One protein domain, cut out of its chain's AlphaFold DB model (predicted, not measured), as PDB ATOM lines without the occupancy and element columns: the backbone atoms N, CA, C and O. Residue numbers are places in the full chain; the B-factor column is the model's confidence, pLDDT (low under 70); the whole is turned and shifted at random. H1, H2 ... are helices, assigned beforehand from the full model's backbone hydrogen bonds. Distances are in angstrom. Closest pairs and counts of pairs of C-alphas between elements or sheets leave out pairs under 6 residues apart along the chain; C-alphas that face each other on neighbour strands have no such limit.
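Overview. This is residues 38 to 127 of the 143 residues of an uncharacterized protein of Gammaproteobacteria bacterium (UniProt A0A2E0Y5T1). A long helical hairpin, H3 and H4, opens away from its turn, and H1 fits along the open end, making an up-and-down bundle of three helices; short H2 lies on the side away from H1. The printed part has 90 residues, 70 of them in four named helices, H1, H2, H3 and H4 in chain order, with no named strand; the class is all helix. The whole is elongated, 46 by 25 by 21 A, and only just compact, close to loose, with a radius of gyration of the C-alphas of 14.3 A.

Along the chain. H1, residues 38 to 52, begins at C-alpha (109.812, 82.532, 92.309) and is 20.5 A long. H2 is residues 62 to 68, 10.5 A. H3, residues 74 to 97, is 34.3 A. H4, residues 102 to 125, is 33.8 A and ends at C-alpha (104.969, 62.380, 89.293).

Arrangement. H3, the hub, touches H1 with residues 74 to 85 alone, at a shallow tilt of 21 degrees, closest C-alphas Leu 49 and Asp 74, 5.9 A. Every O i to N i+4 pair is within hydrogen-bond range in H1, H2, H3 and H4.

Size, cuts and confidence. The printed part has no cut, no link is long, and no printed residue is under pLDDT 70.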
ATOM      1  N   GLN A  38     108.353  82.666  92.432       94.00
ATOM      2  CA  GLN A  38     109.812  82.532  92.309       94.00
ATOM      3  C   GLN A  38     110.340  81.272  93.006       94.00
ATOM      4  O   GLN A  38     111.223  80.591  92.482       94.00
ATOM      5  N   ALA A  39     109.791  80.925  94.174       94.25
ATOM      6  CA  ALA A  39     110.171  79.706  94.882       94.25
ATOM      7  C   ALA A  39     109.783  78.443  94.099       94.25
ATOM      8  O   ALA A  39     110.593  77.523  93.982       94.25
ATOM      9  N   LEU A  40     108.569  78.400  93.542       94.31
ATOM     10  CA  LEU A  40     108.120  77.287  92.702       94.31
ATOM     11  C   LEU A  40     108.937  77.186  91.413       94.31
ATOM     12  O   LEU A  40     109.349  76.093  91.036       94.31
ATOM     13  N   HIS A  41     109.229  78.317  90.776       95.38
ATOM     14  CA  HIS A  41     110.055  78.375  89.574       95.38
ATOM     15  C   HIS A  41     111.478  77.877  89.841       95.38
ATOM     16  O   HIS A  41     112.035  77.121  89.052       95.38
ATOM     17  N   ALA A  42     112.056  78.204  90.999       94.31
ATOM     18  CA  ALA A  42     113.347  77.653  91.400       94.31
ATOM     19  C   ALA A  42     113.311  76.123  91.581       94.31
ATOM     20  O   ALA A  42     114.283  75.449  91.237       94.31
ATOM     21  N   MET A  43     112.208  75.562  92.098       94.69
ATOM     22  CA  MET A  43     112.037  74.104  92.183       94.69
ATOM     23  C   MET A  43     111.933  73.463  90.799       94.69
ATOM     24  O   MET A  43     112.558  72.426  90.580       94.69
ATOM     25  N   ASP A  44     111.192  74.087  89.881       93.44
ATOM     26  CA  ASP A  44     111.070  73.633  88.495       93.44
ATOM     27  C   ASP A  44     112.439  73.621  87.803       93.44
ATOM     28  O   ASP A  44     112.880  72.581  87.326       93.44
ATOM     29  N   VAL A  45     113.197  74.720  87.888       93.56
ATOM     30  CA  VAL A  45     114.565  74.809  87.348       93.56
ATOM     31  C   VAL A  45     115.481  73.737  87.946       93.56
ATOM     32  O   VAL A  45     116.260  73.124  87.218       93.56
ATOM     33  N   ALA A  46     115.394  73.477  89.253       93.56
ATOM     34  CA  ALA A  46     116.175  72.416  89.888       93.56
ATOM     35  C   ALA A  46     115.793  71.021  89.361       93.56
ATOM     36  O   ALA A  46     116.672  70.194  89.119       93.56
ATOM     37  N   GLN A  47     114.501  70.765  89.130       92.19
ATOM     38  CA  GLN A  47     114.039  69.533  88.485       92.19
ATOM     39  C   GLN A  47     114.542  69.435  87.042       92.19
ATOM     40  O   GLN A  47     115.059  68.386  86.668       92.19
ATOM     41  N   THR A  48     114.469  70.511  86.256       90.69
ATOM     42  CA  THR A  48     114.970  70.534  84.876       90.69
ATOM     43  C   THR A  48     116.477  70.303  84.820       90.69
ATOM     44  O   THR A  48     116.930  69.562  83.959       90.69
ATOM     45  N   LEU A  49     117.262  70.867  85.746       91.94
ATOM     46  CA  LEU A  49     118.703  70.600  85.838       91.94
ATOM     47  C   LEU A  49     118.983  69.122  86.110       91.94
ATOM     48  O   LEU A  49     119.813  68.504  85.447       91.94
ATOM     49  N   ASN A  50     118.262  68.536  87.064       89.94
ATOM     50  CA  ASN A  50     118.450  67.132  87.396       89.94
ATOM     51  C   ASN A  50     118.020  66.214  86.239       89.94
ATOM     52  O   ASN A  50     118.708  65.244  85.932       89.94
ATOM     53  N   ALA A  51     116.917  66.544  85.562       87.88
ATOM     54  CA  ALA A  51     116.454  65.852  84.363       87.88
ATOM     55  C   ALA A  51     117.436  65.996  83.190       87.88
ATOM     56  O   ALA A  51     117.710  65.018  82.509       87.88
ATOM     57  N   ALA A  52     118.011  67.180  82.974       88.12
ATOM     58  CA  ALA A  52     118.976  67.435  81.904       88.12
ATOM     59  C   ALA A  52     120.235  66.560  82.021       88.12
ATOM     60  O   ALA A  52     120.794  66.132  81.010       88.12
ATOM     61  N   SER A  53     120.649  66.251  83.255       84.94
ATOM     62  CA  SER A  53     121.780  65.360  83.537       84.94
ATOM     63  C   SER A  53     121.471  63.864  83.358       84.94
ATOM     64  O   SER A  53     122.388  63.042  83.385       84.94
ATOM     65  N   ASP A  54     120.199  63.509  83.157       84.69
ATOM     66  CA  ASP A  54     119.718  62.134  83.057       84.69
ATOM     67  C   ASP A  54     119.193  61.846  81.637       84.69
ATOM     68  O   ASP A  54     118.148  62.365  81.239       84.69
ATOM     69  N   PRO A  55     119.868  60.994  80.840       84.00
ATOM     70  CA  PRO A  55     119.449  60.716  79.470       84.00
ATOM     71  C   PRO A  55     118.087  60.028  79.352       84.00
ATOM     72  O   PRO A  55     117.526  59.983  78.253       84.00
ATOM     73  N   CYS A  56     117.549  59.521  80.461       84.00
ATOM     74  CA  CYS A  56     116.221  58.934  80.525       84.00
ATOM     75  C   CYS A  56     115.098  59.972  80.589       84.00
ATOM     76  O   CYS A  56     113.950  59.636  80.291       84.00
ATOM     77  N   TYR A  57     115.409  61.226  80.923       82.56
ATOM     78  CA  TYR A  57     114.436  62.304  81.014       82.56
ATOM     79  C   TYR A  57     114.612  63.293  79.863       82.56
ATOM     80  O   TYR A  57     115.690  63.827  79.622       82.56
ATOM     81  N   LYS A  58     113.521  63.538  79.131       82.44
ATOM     82  CA  LYS A  58     113.479  64.507  78.032       82.44
ATOM     83  C   LYS A  58     112.446  65.582  78.304       82.44
ATOM     84  O   LYS A  58     111.322  65.277  78.704       82.44
ATOM     85  N   GLU A  59     112.823  66.822  78.020       76.50
ATOM     86  CA  GLU A  59     111.926  67.968  78.089       76.50
ATOM     87  C   GLU A  59     110.805  67.814  77.051       76.50
ATOM     88  O   GLU A  59     111.052  67.729  75.843       76.50
ATOM     89  N   ASN A  60     109.559  67.769  77.525       77.06
ATOM     90  CA  ASN A  60     108.375  67.550  76.693       77.06
ATOM     91  C   ASN A  60     107.466  68.781  76.611       77.06
ATOM     92  O   ASN A  60     106.548  68.797  75.786       77.06
ATOM     93  N   ALA A  61     107.709  69.828  77.406       78.75
ATOM     94  CA  ALA A  61     106.956  71.064  77.290       78.75
ATOM     95  C   ALA A  61     107.273  71.730  75.946       78.75
ATOM     96  O   ALA A  61     108.422  72.051  75.648       78.75
ATOM     97  N   TRP A  62     106.241  71.954  75.126       80.44
ATOM     98  CA  TRP A  62     106.388  72.458  73.755       80.44
ATOM     99  C   TRP A  62     107.261  73.718  73.660       80.44
ATOM    100  O   TRP A  62     108.113  73.809  72.776       80.44
ATOM    101  N   LEU A  63     107.063  74.672  74.575       80.75
ATOM    102  CA  LEU A  63     107.785  75.942  74.566       80.75
ATOM    103  C   LEU A  63     109.242  75.762  75.009       80.75
ATOM    104  O   LEU A  63     110.148  76.148  74.272       80.75
ATOM    105  N   THR A  64     109.468  75.132  76.162       80.25
ATOM    106  CA  THR A  64     110.807  74.894  76.722       80.25
ATOM    107  C   THR A  64     111.656  74.066  75.762       80.25
ATOM    108  O   THR A  64     112.733  74.501  75.359       80.25
ATOM    109  N   LYS A  65     111.112  72.951  75.258       84.94
ATOM    110  CA  LYS A  65     111.755  72.106  74.245       84.94
ATOM    111  C   LYS A  65     112.149  72.880  72.988       84.94
ATOM    112  O   LYS A  65     113.178  72.595  72.382       84.94
ATOM    113  N   ARG A  66     111.339  73.851  72.557       87.88
ATOM    114  CA  ARG A  66     111.640  74.653  71.363       87.88
ATOM    115  C   ARG A  66     112.698  75.728  71.610       87.88
ATOM    116  O   ARG A  66     113.340  76.143  70.647       87.88
ATOM    117  N   LEU A  67     112.866  76.176  72.851       88.00
ATOM    118  CA  LEU A  67     113.784  77.258  73.204       88.00
ATOM    119  C   LEU A  67     115.152  76.760  73.666       88.00
ATOM    120  O   LEU A  67     116.152  77.310  73.217       88.00
ATOM    121  N   ILE A  68     115.201  75.723  74.506       87.69
ATOM    122  CA  ILE A  68     116.457  75.171  75.045       87.69
ATOM    123  C   ILE A  68     116.742  73.727  74.604       87.69
ATOM    124  O   ILE A  68     117.801  73.192  74.904       87.69
ATOM    125  N   GLY A  69     115.841  73.104  73.840       87.69
ATOM    126  CA  GLY A  69     116.012  71.739  73.331       87.69
ATOM    127  C   GLY A  69     115.393  70.658  74.222       87.69
ATOM    128  O   GLY A  69     114.905  70.925  75.314       87.69
ATOM    129  N   GLU A  70     115.391  69.415  73.727       87.38
ATOM    130  CA  GLU A  70     114.892  68.238  74.470       87.38
ATOM    131  C   GLU A  70     115.808  67.824  75.627       87.38
ATOM    132  O   GLU A  70     115.359  67.187  76.577       87.38
ATOM    133  N   GLN A  71     117.094  68.145  75.500       88.81
ATOM    134  CA  GLN A  71     118.150  67.785  76.435       88.81
ATOM    135  C   GLN A  71     119.119  68.968  76.552       88.81
ATOM    136  O   GLN A  71     120.193  68.954  75.944       88.81
ATOM    137  N   PRO A  72     118.687  70.045  77.226       89.94
ATOM    138  CA  PRO A  72     119.488  71.251  77.379       89.94
ATOM    139  C   PRO A  72     120.736  70.978  78.221       89.94
ATOM    140  O   PRO A  72     120.744  70.105  79.083       89.94
ATOM    141  N   SER A  73     121.787  71.765  78.019       92.19
ATOM    142  CA  SER A  73     122.904  71.834  78.964       92.19
ATOM    143  C   SER A  73     122.505  72.572  80.247       92.19
ATOM    144  O   SER A  73     121.637  73.447  80.225       92.19
ATOM    145  N   ASP A  74     123.202  72.315  81.359       91.50
ATOM    146  CA  ASP A  74     122.966  73.013  82.636       91.50
ATOM    147  C   ASP A  74     122.980  74.543  82.486       91.50
ATOM    148  O   ASP A  74     122.178  75.255  83.089       91.50
ATOM    149  N   ALA A  75     123.885  75.064  81.650       92.12
ATOM    150  CA  ALA A  75     124.002  76.495  81.400       92.12
ATOM    151  C   ALA A  75     122.764  77.063  80.689       92.12
ATOM    152  O   ALA A  75     122.327  78.165  81.023       92.12
ATOM    153  N   GLU A  76     122.187  76.322  79.740       93.25
ATOM    154  CA  GLU A  76     120.952  76.712  79.051       93.25
ATOM    155  C   GLU A  76     119.756  76.681  80.002       93.25
ATOM    156  O   GLU A  76     118.970  77.627  80.007       93.25
ATOM    157  N   VAL A  77     119.661  75.660  80.861       92.06
ATOM    158  CA  VAL A  77     118.609  75.576  81.885       92.06
ATOM    159  C   VAL A  77     118.697  76.752  82.858       92.06
ATOM    160  O   VAL A  77     117.693  77.413  83.112       92.06
ATOM    161  N   VAL A  78     119.893  77.072  83.368       93.50
ATOM    162  CA  VAL A  78     120.085  78.219  84.272       93.50
ATOM    163  C   VAL A  78     119.767  79.538  83.570       93.50
ATOM    164  O   VAL A  78     119.063  80.374  84.135       93.50
ATOM    165  N   ALA A  79     120.261  79.741  82.345       93.50
ATOM    166  CA  ALA A  79     120.003  80.964  81.590       93.50
ATOM    167  C   ALA A  79     118.504  81.155  81.322       93.50
ATOM    168  O   ALA A  79     117.978  82.256  81.503       93.50
ATOM    169  N   TRP A  80     117.806  80.080  80.954       91.81
ATOM    170  CA  TRP A  80     116.361  80.081  80.759       91.81
ATOM    171  C   TRP A  80     115.595  80.335  82.058       91.81
ATOM    172  O   TRP A  80     114.686  81.165  82.085       91.81
ATOM    173  N   GLY A  81     116.002  79.686  83.151       93.62
ATOM    174  CA  GLY A  81     115.431  79.882  84.479       93.62
ATOM    175  C   GLY A  81     115.532  81.335  84.940       93.62
ATOM    176  O   GLY A  81     114.519  81.940  85.290       93.62
ATOM    177  N   VAL A  82     116.726  81.931  84.865       93.88
ATOM    178  CA  VAL A  82     116.952  83.343  85.221       93.88
ATOM    179  C   VAL A  82     116.189  84.280  84.287       93.88
ATOM    180  O   VAL A  82     115.536  85.209  84.757       93.88
ATOM    181  N   GLY A  83     116.233  84.039  82.975       93.62
ATOM    182  CA  GLY A  83     115.521  84.860  81.995       93.62
ATOM    183  C   GLY A  83     114.012  84.878  82.240       93.62
ATOM    184  O   GLY A  83     113.398  85.943  82.229       93.62
ATOM    185  N   THR A  84     113.433  83.715  82.543       93.50
ATOM    186  CA  THR A  84     112.007  83.571  82.863       93.50
ATOM    187  C   THR A  84     111.653  84.276  84.170       93.50
ATOM    188  O   THR A  84     110.651  84.981  84.219       93.50
ATOM    189  N   ALA A  85     112.501  84.167  85.200       94.06
ATOM    190  CA  ALA A  85     112.302  84.853  86.476       94.06
ATOM    191  C   ALA A  85     112.296  86.382  86.328       94.06
ATOM    192  O   ALA A  85     111.424  87.058  86.874       94.06
ATOM    193  N   VAL A  86     113.244  86.924  85.555       93.62
ATOM    194  CA  VAL A  86     113.327  88.363  85.263       93.62
ATOM    195  C   VAL A  86     112.136  88.819  84.425       93.62
ATOM    196  O   VAL A  86     111.555  89.867  84.701       93.62
ATOM    197  N   PHE A  87     111.758  88.040  83.408       94.19
ATOM    198  CA  PHE A  87     110.610  88.355  82.564       94.19
ATOM    199  C   PHE A  87     109.304  88.360  83.363       94.19
ATOM    200  O   PHE A  87     108.514  89.287  83.203       94.19
ATOM    201  N   HIS A  88     109.101  87.380  84.247       94.94
ATOM    202  CA  HIS A  88     107.923  87.316  85.109       94.94
ATOM    203  C   HIS A  88     107.805  88.568  85.978       94.94
ATOM    204  O   HIS A  88     106.811  89.282  85.875       94.94
ATOM    205  N   ALA A  89     108.864  88.902  86.723       92.50
ATOM    206  CA  ALA A  89     108.899  90.099  87.557       92.50
ATOM    207  C   ALA A  89     108.668  91.384  86.739       92.50
ATOM    208  O   ALA A  89     107.967  92.291  87.181       92.50
ATOM    209  N   TRP A  90     109.224  91.469  85.526       93.88
ATOM    210  CA  TRP A  90     108.988  92.605  84.633       93.88
ATOM    211  C   TRP A  90     107.518  92.727  84.210       93.88
ATOM    212  O   TRP A  90     106.989  93.837  84.222       93.88
ATOM    213  N   VAL A  91     106.852  91.621  83.853       94.81
ATOM    214  CA  VAL A  91     105.421  91.641  83.504       94.81
ATOM    215  C   VAL A  91     104.572  92.013  84.716       94.81
ATOM    216  O   VAL A  91     103.723  92.890  84.574       94.81
ATOM    217  N   SER A  92     104.825  91.411  85.885       93.56
ATOM    218  CA  SER A  92     104.120  91.728  87.136       93.56
ATOM    219  C   SER A  92     104.200  93.233  87.431       93.56
ATOM    220  O   SER A  92     103.174  93.912  87.473       93.56
ATOM    221  N   ASN A  93     105.414  93.797  87.451       92.25
ATOM    222  CA  ASN A  93     105.620  95.233  87.671       92.25
ATOM    223  C   ASN A  93     104.956  96.098  86.586       92.25
ATOM    224  O   ASN A  93     104.366  97.132  86.881       92.25
ATOM    225  N   ALA A  94     105.016  95.691  85.314       93.94
ATOM    226  CA  ALA A  94     104.418  96.460  84.223       93.94
ATOM    227  C   ALA A  94     102.881  96.482  84.272       93.94
ATOM    228  O   ALA A  94     102.278  97.435  83.767       93.94
ATOM    229  N   LEU A  95     102.242  95.444  84.820       94.56
ATOM    230  CA  LEU A  95     100.797  95.424  85.053       94.56
ATOM    231  C   LEU A  95     100.410  96.384  86.184       94.56
ATOM    232  O   LEU A  95      99.396  97.076  86.062       94.56
ATOM    233  N   ASP A  96     101.226  96.474  87.230       91.75
ATOM    234  CA  ASP A  96     101.014  97.403  88.343       91.75
ATOM    235  C   ASP A  96     101.256  98.857  87.932       91.75
ATOM    236  O   ASP A  96     100.361  99.696  88.057       91.75
ATOM    237  N   ASP A  97     102.416  99.148  87.340       94.19
ATOM    238  CA  ASP A  97     102.832 100.499  86.946       94.19
ATOM    239  C   ASP A  97     101.883 101.141  85.924       94.19
ATOM    240  O   ASP A  97     101.722 102.362  85.873       94.19
ATOM    241  N   ARG A  98     101.243 100.322  85.082       95.56
ATOM    242  CA  ARG A  98     100.271 100.789  84.082       95.56
ATOM    243  C   ARG A  98      98.837 100.833  84.601       95.56
ATOM    244  O   ARG A  98      97.945 101.186  83.830       95.56
ATOM    245  N   GLY A  99      98.606 100.481  85.865       94.88
ATOM    246  CA  GLY A  99      97.275 100.447  86.462       94.88
ATOM    247  C   GLY A  99      96.344  99.476  85.740       94.88
ATOM    248  O   GLY A  99      95.196  99.823  85.448       94.88
ATOM    249  N   ALA A 100      96.845  98.287  85.387       96.38
ATOM    250  CA  ALA A 100      96.023  97.260  84.764       96.38
ATOM    251  C   ALA A 100      94.816  96.922  85.663       96.38
ATOM    252  O   ALA A 100      94.909  96.986  86.890       96.38
ATOM    253  N   PRO A 101      93.660  96.544  85.087       97.88
ATOM    254  CA  PRO A 101      92.530  96.106  85.893       97.88
ATOM    255  C   PRO A 101      92.923  94.936  86.805       97.88
ATOM    256  O   PRO A 101      93.563  93.993  86.348       97.88
ATOM    257  N   VAL A 102      92.468  94.952  88.062       94.94
ATOM    258  CA  VAL A 102      92.817  93.938  89.084       94.94
ATOM    259  C   VAL A 102      92.585  92.503  88.603       94.94
ATOM    260  O   VAL A 102      93.357  91.602  88.913       94.94
ATOM    261  N   TRP A 103      91.539  92.263  87.808       96.38
ATOM    262  CA  TRP A 103      91.269  90.926  87.275       96.38
ATOM    263  C   TRP A 103      92.347  90.445  86.289       96.38
ATOM    264  O   TRP A 103      92.573  89.244  86.200       96.38
ATOM    265  N   VAL A 104      93.018  91.355  85.571       97.19
ATOM    266  CA  VAL A 104      94.130  91.032  84.659       97.19
ATOM    267  C   VAL A 104      95.365  90.640  85.462       97.19
ATOM    268  O   VAL A 104      95.974  89.622  85.153       97.19
ATOM    269  N   GLN A 105      95.693  91.407  86.507       94.50
ATOM    270  CA  GLN A 105      96.788  91.093  87.436       94.50
ATOM    271  C   GLN A 105      96.573  89.716  88.076       94.50
ATOM    272  O   GLN A 105      97.406  88.825  87.943       94.50
ATOM    273  N   LYS A 106      95.377  89.480  88.631       94.12
ATOM    274  CA  LYS A 106      95.029  88.192  89.248       94.12
ATOM    275  C   LYS A 106      95.010  87.036  88.250       94.12
ATOM    276  O   LYS A 106      95.382  85.924  88.608       94.12
ATOM    277  N   LEU A 107      94.589  87.262  87.003       96.44
ATOM    278  CA  LEU A 107      94.643  86.230  85.965       96.44
ATOM    279  C   LEU A 107      96.088  85.883  85.586       96.44
ATOM    280  O   LEU A 107      96.383  84.706  85.384       96.44
ATOM    281  N   TRP A 108      96.969  86.884  85.498       95.75
ATOM    282  CA  TRP A 108      98.399  86.679  85.276       95.75
ATOM    283  C   TRP A 108      99.002  85.837  86.402       95.75
ATOM    284  O   TRP A 108      99.491  84.745  86.130       95.75
ATOM    285  N   GLU A 109      98.857  86.277  87.652       94.06
ATOM    286  CA  GLU A 109      99.383  85.582  88.832       94.06
ATOM    287  C   GLU A 109      98.848  84.151  88.962       94.06
ATOM    288  O   GLU A 109      99.614  83.204  89.123       94.06
ATOM    289  N   LEU A 110      97.525  83.959  88.879       94.62
ATOM    290  CA  LEU A 110      96.923  82.627  88.988       94.62
ATOM    291  C   LEU A 110      97.350  81.726  87.830       94.62
ATOM    292  O   LEU A 110      97.567  80.529  88.028       94.62
ATOM    293  N   GLY A 111      97.468  82.289  86.626       95.38
ATOM    294  CA  GLY A 111      97.907  81.568  85.441       95.38
ATOM    295  C   GLY A 111      99.346  81.083  85.571       95.38
ATOM    296  O   GLY A 111      99.611  79.899  85.358       95.38
ATOM    297  N   THR A 112     100.268  81.966  85.957       95.06
ATOM    298  CA  THR A 112     101.688  81.625  86.097       95.06
ATOM    299  C   THR A 112     101.929  80.706  87.291       95.06
ATOM    300  O   THR A 112     102.618  79.697  87.143       95.06
ATOM    301  N   LEU A 113     101.295  80.960  88.442       94.38
ATOM    302  CA  LEU A 113     101.377  80.092  89.620       94.38
ATOM    303  C   LEU A 113     100.824  78.693  89.333       94.38
ATOM    304  O   LEU A 113     101.452  77.689  89.679       94.38
ATOM    305  N   GLY A 114      99.655  78.616  88.690       93.94
ATOM    306  CA  GLY A 114      99.021  77.354  88.322       93.94
ATOM    307  C   GLY A 114      99.867  76.554  87.335       93.94
ATOM    308  O   GLY A 114     100.064  75.354  87.530       93.94
ATOM    309  N   HIS A 115     100.421  77.220  86.320       92.81
ATOM    310  CA  HIS A 115     101.296  76.584  85.340       92.81
ATOM    311  C   HIS A 115     102.573  76.023  85.980       92.81
ATOM    312  O   HIS A 115     102.879  74.848  85.788       92.81
ATOM    313  N   THR A 116     103.278  76.815  86.793       93.31
ATOM    314  CA  THR A 116     104.516  76.370  87.451       93.31
ATOM    315  C   THR A 116     104.245  75.275  88.487       93.31
ATOM    316  O   THR A 116     104.986  74.299  88.559       93.31
ATOM    317  N   THR A 117     103.144  75.363  89.242       93.94
ATOM    318  CA  THR A 117     102.734  74.291  90.172       93.94
ATOM    319  C   THR A 117     102.475  72.981  89.430       93.94
ATOM    320  O   THR A 117     102.919  71.922  89.874       93.94
ATOM    321  N   TYR A 118     101.777  73.044  88.291       93.06
ATOM    322  CA  TYR A 118     101.529  71.876  87.451       93.06
ATOM    323  C   TYR A 118     102.833  71.277  86.909       93.06
ATOM    324  O   TYR A 118     102.997  70.061  86.976       93.06
ATOM    325  N   ALA A 119     103.766  72.104  86.426       90.88
ATOM    326  CA  ALA A 119     105.065  71.644  85.933       90.88
ATOM    327  C   ALA A 119     105.857  70.907  87.026       90.88
ATOM    328  O   ALA A 119     106.239  69.751  86.835       90.88
ATOM    329  N   VAL A 120     105.989  71.511  88.213       91.88
ATOM    330  CA  VAL A 120     106.680  70.897  89.361       91.88
ATOM    331  C   VAL A 120     106.030  69.575  89.767       91.88
ATOM    332  O   VAL A 120     106.720  68.574  89.999       91.88
ATOM    333  N   GLY A 121     104.696  69.562  89.846       92.62
ATOM    334  CA  GLY A 121     103.911  68.377  90.183       92.62
ATOM    335  C   GLY A 121     104.083  67.259  89.159       92.62
ATOM    336  O   GLY A 121     104.415  66.138  89.533       92.62
ATOM    337  N   SER A 122     103.953  67.571  87.868       90.38
ATOM    338  CA  SER A 122     104.121  66.603  86.783       90.38
ATOM    339  C   SER A 122     105.547  66.049  86.738       90.38
ATOM    340  O   SER A 122     105.731  64.835  86.666       90.38
ATOM    341  N   ASN A 123     106.565  66.901  86.887       89.25
ATOM    342  CA  ASN A 123     107.959  66.474  87.012       89.25
ATOM    343  C   ASN A 123     108.136  65.519  88.201       89.25
ATOM    344  O   ASN A 123     108.762  64.465  88.074       89.25
ATOM    345  N   HIS A 124     107.524  65.833  89.347       90.69
ATOM    346  CA  HIS A 124     107.564  64.969  90.520       90.69
ATOM    347  C   HIS A 124     106.862  63.619  90.291       90.69
ATOM    348  O   HIS A 124     107.383  62.581  90.713       90.69
ATOM    349  N   GLU A 125     105.704  63.604  89.640       90.31
ATOM    350  CA  GLU A 125     104.969  62.380  89.293       90.31
ATOM    351  C   GLU A 125     105.765  61.501  88.324       90.31
ATOM    352  O   GLU A 125     105.878  60.295  88.548       90.31
ATOM    353  N   ASN A 126     106.432  62.118  87.344       86.31
ATOM    354  CA  ASN A 126     107.337  61.456  86.402       86.31
ATOM    355  C   ASN A 126     108.642  60.970  87.057       86.31
ATOM    356  O   ASN A 126     109.462  60.319  86.416       86.31
ATOM    357  N   GLY A 127     108.849  61.254  88.344       87.81
ATOM    358  CA  GLY A 127     109.999  60.776  89.101       87.81
ATOM    359  C   GLY A 127     111.199  61.716  89.104       87.81
ATOM    360  O   GLY A 127     112.189  61.385  89.750       87.81
TER     361      GLY A 127